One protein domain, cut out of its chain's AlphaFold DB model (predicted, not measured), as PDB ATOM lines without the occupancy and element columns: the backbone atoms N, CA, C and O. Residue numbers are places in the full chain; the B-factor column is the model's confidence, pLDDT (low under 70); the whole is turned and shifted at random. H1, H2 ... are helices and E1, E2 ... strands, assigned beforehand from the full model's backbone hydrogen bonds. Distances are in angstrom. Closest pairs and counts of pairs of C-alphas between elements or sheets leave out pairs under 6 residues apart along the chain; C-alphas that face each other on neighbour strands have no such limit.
ATOM      1  N   THR A   5       9.139  19.429 -41.222       86.12
ATOM      2  CA  THR A   5       8.566  19.313 -39.877       86.12
ATOM      3  C   THR A   5       9.044  20.479 -39.025       86.12
ATOM      4  O   THR A   5      10.250  20.709 -38.913       86.12
ATOM      5  N   ILE A   6       8.108  21.207 -38.418       88.19
ATOM      6  CA  ILE A   6       8.419  22.243 -37.431       88.19
ATOM      7  C   ILE A   6       7.636  21.973 -36.151       88.19
ATOM      8  O   ILE A   6       6.422  21.777 -36.178       88.19
ATOM      9  N   ASP A   7       8.335  21.990 -35.019       83.69
ATOM     10  CA  ASP A   7       7.702  21.965 -33.707       83.69
ATOM     11  C   ASP A   7       7.694  23.379 -33.125       83.69
ATOM     12  O   ASP A   7       8.716  23.922 -32.705       83.69
ATOM     13  N   ILE A   8       6.510  23.988 -33.136       88.94
ATOM     14  CA  ILE A   8       6.257  25.301 -32.537       88.94
ATOM     15  C   ILE A   8       5.379  25.195 -31.288       88.94
ATOM     16  O   ILE A   8       4.862  26.209 -30.825       88.94
ATOM     17  N   SER A   9       5.167  23.988 -30.755       85.75
ATOM     18  CA  SER A   9       4.185  23.703 -29.703       85.75
ATOM     19  C   SER A   9       4.344  24.622 -28.491       85.75
ATOM     20  O   SER A   9       3.394  25.304 -28.101       85.75
ATOM     21  N   ASP A  89     -12.253  36.450 -32.866       97.06
ATOM     22  CA  ASP A  89     -11.445  37.654 -32.676       97.06
ATOM     23  C   ASP A  89     -10.139  37.357 -31.920       97.06
ATOM     24  O   ASP A  89      -9.080  37.838 -32.326       97.06
ATOM     25  N   MET A  90     -10.164  36.489 -30.904       98.00
ATOM     26  CA  MET A  90      -8.947  36.022 -30.231       98.00
ATOM     27  C   MET A  90      -8.096  35.120 -31.137       98.00
ATOM     28  O   MET A  90      -6.870  35.217 -31.126       98.00
ATOM     29  N   MET A  91      -8.716  34.280 -31.973       97.88
ATOM     30  CA  MET A  91      -7.989  33.507 -32.992       97.88
ATOM     31  C   MET A  91      -7.316  34.409 -34.040       97.88
ATOM     32  O   MET A  91      -6.193  34.128 -34.458       97.88
ATOM     33  N   ASN A  92      -7.946  35.522 -34.429       98.12
ATOM     34  CA  ASN A  92      -7.324  36.526 -35.298       98.12
ATOM     35  C   ASN A  92      -6.099  37.169 -34.632       98.12
ATOM     36  O   ASN A  92      -5.071  37.343 -35.286       98.12
ATOM     37  N   GLN A  93      -6.181  37.477 -33.334       98.25
ATOM     38  CA  GLN A  93      -5.034  37.981 -32.573       98.25
ATOM     39  C   GLN A  93      -3.905  36.942 -32.523       98.25
ATOM     40  O   GLN A  93      -2.751  37.290 -32.755       98.25
ATOM     41  N   LEU A  94      -4.231  35.658 -32.318       97.88
ATOM     42  CA  LEU A  94      -3.245  34.571 -32.362       97.88
ATOM     43  C   LEU A  94      -2.539  34.492 -33.712       97.88
ATOM     44  O   LEU A  94      -1.316  34.392 -33.763       97.88
ATOM     45  N   ALA A  95      -3.298  34.552 -34.806       98.31
ATOM     46  CA  ALA A  95      -2.733  34.540 -36.148       98.31
ATOM     47  C   ALA A  95      -1.815  35.752 -36.396       98.31
ATOM     48  O   ALA A  95      -0.747  35.603 -36.991       98.31
ATOM     49  N   ALA A  96      -2.187  36.937 -35.907       98.38
ATOM     50  CA  ALA A  96      -1.353  38.131 -36.017       98.38
ATOM     51  C   ALA A  96      -0.019  37.970 -35.263       98.38
ATOM     52  O   ALA A  96       1.042  38.219 -35.834       98.38
ATOM     53  N   GLU A  97      -0.057  37.467 -34.027       98.06
ATOM     54  CA  GLU A  97       1.151  37.185 -33.240       98.06
ATOM     55  C   GLU A  97       2.021  36.103 -33.892       98.06
ATOM     56  O   GLU A  97       3.242  36.242 -33.972       98.06
ATOM     57  N   TYR A  98       1.418  35.044 -34.445       97.81
ATOM     58  CA  TYR A  98       2.155  34.029 -35.203       97.81
ATOM     59  C   TYR A  98       2.850  34.623 -36.422       97.81
ATOM     60  O   TYR A  98       4.000  34.275 -36.687       97.81
ATOM     61  N   ARG A  99       2.191  35.534 -37.151       97.25
ATOM     62  CA  ARG A  99       2.808  36.204 -38.300       97.25
ATOM     63  C   ARG A  99       4.053  36.985 -37.891       97.25
ATOM     64  O   ARG A  99       5.029  36.948 -38.631       97.25
ATOM     65  N   ILE A 100       4.018  37.660 -36.743       96.81
ATOM     66  CA  ILE A 100       5.141  38.453 -36.227       96.81
ATOM     67  C   ILE A 100       6.265  37.540 -35.727       96.81
ATOM     68  O   ILE A 100       7.413  37.698 -36.124       96.81
ATOM     69  N   ILE A 101       5.944  36.570 -34.871       96.19
ATOM     70  CA  ILE A 101       6.948  35.774 -34.150       96.19
ATOM     71  C   ILE A 101       7.570  34.691 -35.038       96.19
ATOM     72  O   ILE A 101       8.723  34.311 -34.842       96.19
ATOM     73  N   LEU A 102       6.826  34.175 -36.021       95.50
ATOM     74  CA  LEU A 102       7.262  33.051 -36.851       95.50
ATOM     75  C   LEU A 102       7.689  33.463 -38.266       95.50
ATOM     76  O   LEU A 102       8.007  32.575 -39.054       95.50
ATOM     77  N   SER A 103       7.737  34.755 -38.615       94.12
ATOM     78  CA  SER A 103       8.114  35.217 -39.969       94.12
ATOM     79  C   SER A 103       9.509  34.764 -40.412       94.12
ATOM     80  O   SER A 103       9.769  34.530 -41.597       94.12
ATOM     81  N   ASP A 104      10.423  34.617 -39.457       92.00
ATOM     82  CA  ASP A 104      11.791  34.200 -39.750       92.00
ATOM     83  C   ASP A 104      11.906  32.686 -39.945       92.00
ATOM     84  O   ASP A 104      12.770  32.233 -40.697       92.00
ATOM     85  N   THR A 105      10.977  31.924 -39.372       92.75
ATOM     86  CA  THR A 105      10.919  30.459 -39.453       92.75
ATOM     87  C   THR A 105      10.063  29.986 -40.628       92.75
ATOM     88  O   THR A 105      10.450  29.080 -41.368       92.75
ATOM     89  N   ILE A 106       8.899  30.606 -40.826       94.75
ATOM     90  CA  ILE A 106       7.907  30.222 -41.829       94.75
ATOM     91  C   ILE A 106       8.082  31.096 -43.066       94.75
ATOM     92  O   ILE A 106       7.840  32.302 -43.052       94.75
ATOM     93  N   LYS A 107       8.493  30.468 -44.166       93.88
ATOM     94  CA  LYS A 107       8.701  31.109 -45.463       93.88
ATOM     95  C   LYS A 107       7.487  30.896 -46.359       93.88
ATOM     96  O   LYS A 107       6.859  29.835 -46.346       93.88
ATOM     97  N   GLU A 108       7.151  31.925 -47.134       92.69
ATOM     98  CA  GLU A 108       6.032  31.874 -48.079       92.69
ATOM     99  C   GLU A 108       6.271  30.796 -49.150       92.69
ATOM    100  O   GLU A 108       7.402  30.584 -49.588       92.69
ATOM    101  N   GLY A 109       5.206  30.105 -49.565       93.56
ATOM    102  CA  GLY A 109       5.259  29.076 -50.609       93.56
ATOM    103  C   GLY A 109       5.829  27.724 -50.170       93.56
ATOM    104  O   GLY A 109       5.952  26.830 -51.002       93.56
ATOM    105  N   GLN A 110       6.184  27.561 -48.893       95.69
ATOM    106  CA  GLN A 110       6.677  26.296 -48.346       95.69
ATOM    107  C   GLN A 110       5.552  25.460 -47.728       95.69
ATOM    108  O   GLN A 110       4.518  25.993 -47.315       95.69
ATOM    109  N   THR A 111       5.791  24.152 -47.633       96.94
ATOM    110  CA  THR A 111       4.898  23.186 -46.984       96.94
ATOM    111  C   THR A 111       5.508  22.720 -45.666       96.94
ATOM    112  O   THR A 111       6.657  22.272 -45.631       96.94
ATOM    113  N   TYR A 112       4.726  22.795 -44.594       97.12
ATOM    114  CA  TYR A 112       5.132  22.440 -43.240       97.12
ATOM    115  C   TYR A 112       4.235  21.358 -42.656       97.12
ATOM    116  O   TYR A 112       3.020  21.412 -42.827       97.12
ATOM    117  N   THR A 113       4.821  20.428 -41.911       96.88
ATOM    118  CA  THR A 113       4.078  19.446 -41.115       96.88
ATOM    119  C   THR A 113       4.032  19.901 -39.663       96.88
ATOM    120  O   THR A 113       5.074  20.232 -39.090       96.88
ATOM    121  N   ILE A 114       2.828  19.935 -39.089       95.56
ATOM    122  CA  ILE A 114       2.553  20.460 -37.747       95.56
ATOM    123  C   ILE A 114       1.957  19.349 -36.870       95.56
ATOM    124  O   ILE A 114       0.846  18.890 -37.166       95.56
ATOM    125  N   PRO A 115       2.626  18.959 -35.768       93.44
ATOM    126  CA  PRO A 115       2.030  18.096 -34.753       93.44
ATOM    127  C   PRO A 115       0.726  18.702 -34.230       93.44
ATOM    128  O   PRO A 115       0.669  19.882 -33.862       93.44
ATOM    129  N   THR A 116      -0.347  17.919 -34.257       92.62
ATOM    130  CA  THR A 116      -1.705  18.422 -34.068       92.62
ATOM    131  C   THR A 116      -2.430  17.648 -32.978       92.62
ATOM    132  O   THR A 116      -2.571  16.441 -33.056       92.62
ATOM    133  N   GLY A 117      -2.947  18.374 -31.984       90.31
ATOM    134  CA  GLY A 117      -3.978  17.880 -31.066       90.31
ATOM    135  C   GLY A 117      -5.343  18.440 -31.468       90.31
ATOM    136  O   GLY A 117      -6.005  17.931 -32.370       90.31
ATOM    137  N   SER A 118      -5.732  19.565 -30.857       92.44
ATOM    138  CA  SER A 118      -7.027  20.229 -31.096       92.44
ATOM    139  C   SER A 118      -7.228  20.761 -32.520       92.44
ATOM    140  O   SER A 118      -8.370  20.881 -32.949       92.44
ATOM    141  N   GLY A 119      -6.146  21.125 -33.223       94.38
ATOM    142  CA  GLY A 119      -6.163  21.766 -34.547       94.38
ATOM    143  C   GLY A 119      -6.120  23.302 -34.551       94.38
ATOM    144  O   GLY A 119      -5.888  23.895 -35.601       94.38
ATOM    145  N   GLU A 120      -6.265  23.966 -33.399       96.06
ATOM    146  CA  GLU A 120      -6.292  25.441 -33.289       96.06
ATOM    147  C   GLU A 120      -5.036  26.102 -33.878       96.06
ATOM    148  O   GLU A 120      -5.136  27.030 -34.680       96.06
ATOM    149  N   THR A 121      -3.849  25.581 -33.547       95.88
ATOM    150  CA  THR A 121      -2.577  26.106 -34.063       95.88
ATOM    151  C   THR A 121      -2.518  26.051 -35.588       95.88
ATOM    152  O   THR A 121      -2.122  27.034 -36.206       95.88
ATOM    153  N   VAL A 122      -2.938  24.940 -36.205       97.25
ATOM    154  CA  VAL A 122      -2.917  24.778 -37.668       97.25
ATOM    155  C   VAL A 122      -3.818  25.809 -38.340       97.25
ATOM    156  O   VAL A 122      -3.418  26.424 -39.327       97.25
ATOM    157  N   ILE A 123      -5.012  26.043 -37.793       98.00
ATOM    158  CA  ILE A 123      -5.938  27.044 -38.330       98.00
ATOM    159  C   ILE A 123      -5.347  28.452 -38.221       98.00
ATOM    160  O   ILE A 123      -5.287  29.165 -39.222       98.00
ATOM    161  N   CYS A 124      -4.825  28.832 -37.053       98.06
ATOM    162  CA  CYS A 124      -4.206  30.146 -36.872       98.06
ATOM    163  C   CYS A 124      -2.957  30.333 -37.756       98.06
ATOM    164  O   CYS A 124      -2.719  31.432 -38.252       98.06
ATOM    165  N   LEU A 125      -2.180  29.276 -38.020       97.81
ATOM    166  CA  LEU A 125      -1.065  29.318 -38.973       97.81
ATOM    167  C   LEU A 125      -1.535  29.547 -40.412       97.81
ATOM    168  O   LEU A 125      -0.952  30.370 -41.116       97.81
ATOM    169  N   ARG A 126      -2.606  28.869 -40.846       97.69
ATOM    170  CA  ARG A 126      -3.208  29.062 -42.179       97.69
ATOM    171  C   ARG A 126      -3.723  30.491 -42.365       97.69
ATOM    172  O   ARG A 126      -3.584  31.052 -43.447       97.69
ATOM    173  N   MET A 127      -4.255  31.100 -41.305       97.88
ATOM    174  CA  MET A 127      -4.647  32.514 -41.301       97.88
ATOM    175  C   MET A 127      -3.431  33.452 -41.385       97.88
ATOM    176  O   MET A 127      -3.446  34.415 -42.147       97.88
ATOM    177  N   ALA A 128      -2.373  33.167 -40.621       97.88
ATOM    178  CA  ALA A 128      -1.166  33.992 -40.547       97.88
ATOM    179  C   ALA A 128      -0.303  33.929 -41.822       97.88
ATOM    180  O   ALA A 128       0.319  34.916 -42.225       97.88
ATOM    181  N   PHE A 129      -0.249  32.766 -42.472       97.50
ATOM    182  CA  PHE A 129       0.618  32.487 -43.619       97.50
ATOM    183  C   PHE A 129      -0.172  31.833 -44.764       97.50
ATOM    184  O   PHE A 129       0.104  30.692 -45.129       97.50
ATOM    185  N   PRO A 130      -1.120  32.549 -45.398       96.62
ATOM    186  CA  PRO A 130      -2.046  31.962 -46.375       96.62
ATOM    187  C   PRO A 130      -1.381  31.485 -47.676       96.62
ATOM    188  O   PRO A 130      -1.994  30.770 -48.462       96.62
ATOM    189  N   LYS A 131      -0.130  31.886 -47.928       96.56
ATOM    190  CA  LYS A 131       0.670  31.425 -49.075       96.56
ATOM    191  C   LYS A 131       1.532  30.199 -48.765       96.56
ATOM    192  O   LYS A 131       2.222  29.715 -49.657       96.56
ATOM    193  N   SER A 132       1.560  29.746 -47.516       96.69
ATOM    194  CA  SER A 132       2.259  28.530 -47.097       96.69
ATOM    195  C   SER A 132       1.236  27.423 -46.862       96.69
ATOM    196  O   SER A 132       0.068  27.684 -46.578       96.69
ATOM    197  N   GLN A 133       1.667  26.173 -46.989       96.94
ATOM    198  CA  GLN A 133       0.828  25.010 -46.728       96.94
ATOM    199  C   GLN A 133       1.187  24.400 -45.377       96.94
ATOM    200  O   GLN A 133       2.362  24.280 -45.036       96.94
ATOM    201  N   PHE A 134       0.171  23.984 -44.625       97.38
ATOM    202  CA  PHE A 134       0.337  23.335 -43.326       97.38
ATOM    203  C   PHE A 134      -0.424  22.017 -43.323       97.38
ATOM    204  O   PHE A 134      -1.658  22.021 -43.373       97.38
ATOM    205  N   ILE A 135       0.320  20.918 -43.263       97.38
ATOM    206  CA  ILE A 135      -0.187  19.561 -43.110       97.38
ATOM    207  C   ILE A 135      -0.359  19.315 -41.613       97.38
ATOM    208  O   ILE A 135       0.610  19.365 -40.853       97.38
ATOM    209  N   ALA A 136      -1.597  19.086 -41.184       96.75
ATOM    210  CA  ALA A 136      -1.864  18.663 -39.815       96.75
ATOM    211  C   ALA A 136      -1.486  17.188 -39.654       96.75
ATOM    212  O   ALA A 136      -1.989  16.349 -40.396       96.75
ATOM    213  N   GLN A 137      -0.625  16.875 -38.694       95.94
ATOM    214  CA  GLN A 137      -0.209  15.508 -38.402       95.94
ATOM    215  C   GLN A 137      -0.673  15.127 -37.000       95.94
ATOM    216  O   GLN A 137      -0.225  15.714 -36.014       95.94
ATOM    217  N   TRP A 138      -1.577  14.156 -36.929       95.12
ATOM    218  CA  TRP A 138      -1.901  13.457 -35.688       95.12
ATOM    219  C   TRP A 138      -1.023  12.212 -35.566       95.12
ATOM    220  O   TRP A 138      -0.750  11.548 -36.570       95.12
ATOM    221  N   ASP A 139      -0.601  11.886 -34.350       94.19
ATOM    222  CA  ASP A 139       0.234  10.721 -34.056       94.19
ATOM    223  C   ASP A 139      -0.408   9.907 -32.933       94.19
ATOM    224  O   ASP A 139      -0.456  10.342 -31.785       94.19
ATOM    225  N   ASN A 140      -0.903   8.713 -33.266       92.44
ATOM    226  CA  ASN A 140      -1.569   7.836 -32.303       92.44
ATOM    227  C   ASN A 140      -0.593   7.163 -31.317       92.44
ATOM    228  O   ASN A 140      -1.036   6.449 -30.420       92.44
ATOM    229  N   GLN A 141       0.721   7.375 -31.457       91.38
ATOM    230  CA  GLN A 141       1.716   6.980 -30.456       91.38
ATOM    231  C   GLN A 141       2.001   8.081 -29.423       91.38
ATOM    232  O   GLN A 141       2.552   7.784 -28.361       91.38
ATOM    233  N   ASP A 142       1.625   9.334 -29.699       87.00
ATOM    234  CA  ASP A 142       1.776  10.469 -28.787       87.00
ATOM    235  C   ASP A 142       0.407  10.872 -28.213       87.00
ATOM    236  O   ASP A 142      -0.393  11.493 -28.915       87.00
ATOM    237  N   PRO A 143       0.130  10.629 -26.916       83.50
ATOM    238  CA  PRO A 143      -1.138  11.013 -26.289       83.50
ATOM    239  C   PRO A 143      -1.492  12.504 -26.412       83.50
ATOM    240  O   PRO A 143      -2.651  12.887 -26.259       83.50
ATOM    241  N   SER A 144      -0.511  13.382 -26.649       82.00
ATOM    242  CA  SER A 144      -0.753  14.815 -26.827       82.00
ATOM    243  C   SER A 144      -1.203  15.196 -28.244       82.00
ATOM    244  O   SER A 144      -1.811  16.261 -28.415       82.00
ATOM    245  N   CYS A 145      -0.957  14.313 -29.218       87.69
ATOM    246  CA  CYS A 145      -1.285  14.457 -30.636       87.69
ATOM    247  C   CYS A 145      -2.174  13.315 -31.165       87.69
ATOM    248  O   CYS A 145      -2.366  13.207 -32.379       87.69
ATOM    249  N   GLU A 146      -2.724  12.480 -30.278       89.75
ATOM    250  CA  GLU A 146      -3.618  11.382 -30.642       89.75
ATOM    251  C   GLU A 146      -4.825  11.917 -31.417       89.75
ATOM    252  O   GLU A 146      -5.445  12.930 -31.060       89.75
ATOM    253  N   TYR A 147      -5.167  11.234 -32.508       92.31
ATOM    254  CA  TYR A 147      -6.310  11.619 -33.310       92.31
ATOM    255  C   TYR A 147      -7.617  11.384 -32.542       92.31
ATOM    256  O   TYR A 147      -7.927  10.274 -32.113       92.31
ATOM    257  N   SER A 148      -8.452  12.420 -32.470       90.56
ATOM    258  CA  SER A 148      -9.834  12.315 -32.004       90.56
ATOM    259  C   SER A 148     -10.762  13.062 -32.954       90.56
ATOM    260  O   SER A 148     -10.566  14.244 -33.242       90.56
ATOM    261  N   ASP A 149     -11.809  12.387 -33.423       90.75
ATOM    262  CA  ASP A 149     -12.865  12.980 -34.250       90.75
ATOM    263  C   ASP A 149     -13.733  13.998 -33.486       90.75
ATOM    264  O   ASP A 149     -14.429  14.804 -34.107       90.75
ATOM    265  N   GLN A 150     -13.646  13.991 -32.154       89.31
ATOM    266  CA  GLN A 150     -14.293  14.937 -31.245       89.31
ATOM    267  C   GLN A 150     -13.403  16.138 -30.896       89.31
ATOM    268  O   GLN A 150     -13.863  17.044 -30.201       89.31
ATOM    269  N   ALA A 151     -12.143  16.174 -31.351       90.56
ATOM    270  CA  ALA A 151     -11.267  17.310 -31.088       90.56
ATOM    271  C   ALA A 151     -11.832  18.595 -31.735       90.56
ATOM    272  O   ALA A 151     -12.279  18.550 -32.888       90.56
ATOM    273  N   PRO A 152     -11.783  19.759 -31.054       91.50
ATOM    274  CA  PRO A 152     -12.655  20.886 -31.398       91.50
ATOM    275  C   PRO A 152     -12.520  21.424 -32.827       91.50
ATOM    276  O   PRO A 152     -13.512  21.833 -33.425       91.50
ATOM    277  N   MET A 153     -11.312  21.405 -33.404       94.94
ATOM    278  CA  MET A 153     -11.061  21.969 -34.736       94.94
ATOM    279  C   MET A 153     -10.862  20.906 -35.816       94.94
ATOM    280  O   MET A 153     -10.555  21.266 -36.951       94.94
ATOM    281  N   VAL A 154     -11.027  19.611 -35.513       94.81
ATOM    282  CA  VAL A 154     -10.644  18.526 -36.437       94.81
ATOM    283  C   VAL A 154     -11.353  18.642 -37.787       94.81
ATOM    284  O   VAL A 154     -10.720  18.532 -38.835       94.81
ATOM    285  N   GLN A 155     -12.652  18.953 -37.783       96.06
ATOM    286  CA  GLN A 155     -13.438  19.079 -39.012       96.06
ATOM    287  C   GLN A 155     -13.010  20.304 -39.825       96.06
ATOM    288  O   GLN A 155     -12.879  20.220 -41.044       96.06
ATOM    289  N   LEU A 156     -12.711  21.425 -39.158       96.75
ATOM    290  CA  LEU A 156     -12.233  22.627 -39.839       96.75
ATOM    291  C   LEU A 156     -10.834  22.417 -40.427       96.75
ATOM    292  O   LEU A 156     -10.572  22.842 -41.550       96.75
ATOM    293  N   VAL A 157      -9.945  21.726 -39.710       97.62
ATOM    294  CA  VAL A 157      -8.615  21.362 -40.215       97.62
ATOM    295  C   VAL A 157      -8.742  20.522 -41.483       97.62
ATOM    296  O   VAL A 157      -8.100  20.853 -42.483       97.62
ATOM    297  N   LYS A 158      -9.610  19.503 -41.477       96.56
ATOM    298  CA  LYS A 158      -9.860  18.649 -42.645       96.56
ATOM    299  C   LYS A 158     -10.464  19.410 -43.824       96.56
ATOM    300  O   LYS A 158     -10.120  19.131 -44.966       96.56
ATOM    301  N   ALA A 159     -11.343  20.374 -43.559       97.00
ATOM    302  CA  ALA A 159     -11.999  21.163 -44.598       97.00
ATOM    303  C   ALA A 159     -11.078  22.208 -45.255       97.00
ATOM    304  O   ALA A 159     -11.355  22.652 -46.366       97.00
ATOM    305  N   THR A 160     -10.008  22.629 -44.574       95.62
ATOM    306  CA  THR A 160      -9.201  23.796 -44.986       95.62
ATOM    307  C   THR A 160      -7.790  23.455 -45.462       95.62
ATOM    308  O   THR A 160      -7.022  24.363 -45.774       95.62
ATOM    309  N   GLY A 161      -7.414  22.176 -45.529       94.44
ATOM    310  CA  GLY A 161      -6.114  21.778 -46.066       94.44
ATOM    311  C   GLY A 161      -5.769  20.315 -45.826       94.44
ATOM    312  O   GLY A 161      -6.597  19.525 -45.383       94.44
ATOM    313  N   GLU A 162      -4.521  19.969 -46.120       95.94
ATOM    314  CA  GLU A 162      -4.000  18.608 -46.006       95.94
ATOM    315  C   GLU A 162      -3.808  18.172 -44.548       95.94
ATOM    316  O   GLU A 162      -3.599  18.992 -43.642       95.94
ATOM    317  N   TRP A 163      -3.897  16.862 -44.331       96.88
ATOM    318  CA  TRP A 163      -3.743  16.232 -43.029       96.88
ATOM    319  C   TRP A 163      -3.392  14.748 -43.160       96.88
ATOM    320  O   TRP A 163      -3.696  14.119 -44.173       96.88
ATOM    321  N   GLU A 164      -2.800  14.190 -42.109       96.25
ATOM    322  CA  GLU A 164      -2.452  12.775 -42.008       96.25
ATOM    323  C   GLU A 164      -2.543  12.266 -40.562       96.25
ATOM    324  O   GLU A 164      -2.546  13.043 -39.604       96.25
ATOM    325  N   ILE A 165      -2.641  10.943 -40.417       95.88
ATOM    326  CA  ILE A 165      -2.635  10.242 -39.129       95.88
ATOM    327  C   ILE A 165      -1.534   9.187 -39.188       95.88
ATOM    328  O   ILE A 165      -1.576   8.303 -40.047       95.88
ATOM    329  N   ILE A 166      -0.581   9.264 -38.264       94.00
ATOM    330  CA  ILE A 166       0.435   8.235 -38.074       94.00
ATOM    331  C   ILE A 166      -0.159   7.146 -37.182       94.00
ATOM    332  O   ILE A 166      -0.528   7.378 -36.031       94.00
ATOM    333  N   ASN A 167      -0.257   5.949 -37.749       86.62
ATOM    334  CA  ASN A 167      -0.543   4.713 -37.035       86.62
ATOM    335  C   ASN A 167       0.757   3.908 -37.085       86.62
ATOM    336  O   ASN A 167       1.313   3.771 -38.172       86.62
TER     337      ASN A 167
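Overview. This is residues 5 to 9 and 89 to 167 of the 168 residues of an uncharacterized protein of Prevotella copri (UniProt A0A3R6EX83). A small parallel sheet in the order E1, E2, E3 makes a wall, with H2 packed along it, H3 beside H2, and H1 crossing H2 on its side away from the sheet. The printed part has 84 residues, mixed in class, in the order H1 E1 H2 E2 H3 E3. It is compact, radius of gyration of the C-alphas 12.2 A, spanning 33 by 27 by 21 A.

Arrangement. Start at E2, residues 133 to 139: N 135 is within hydrogen-bond range of O 112 in E1, residues 111 to 115, at 2.8 A. O 136 is within range of N 164 in E3, residues 163 to 166, at 2.9 A. H2, residues 120 to 128, is on the sheet, height 9.4 A; its closest C-alpha pair with E2 is Val 122 and Ala 136, 6.6 A. H3, residues 154 to 160, only grazes the sheet. E1, H2, E2 and E2, H3, E3 are strand-helix-strand units, parallel neighbours with a helix between, their crossovers right-handed. H1, residues 89 to 101, touches H2, closest C-alphas Ala 95 and Cys 124, 4.7 A. Every O i to N i+4 pair is within range in H1, H2 and H3.

Along the chain. Find C-alpha 89 at (-11.445, 37.654, -32.676); H1 runs 18.5 A from there. E2 runs 19.1 A; E3 ends at C-alpha 166, (0.435, 8.235, -38.074).

Size, cuts and confidence. Residues 10 to 88 are cut out; C-alphas 9 and 89 are 21.2 A apart. The link E2 to H3 is long. No printed residue is under 70 in pLDDT.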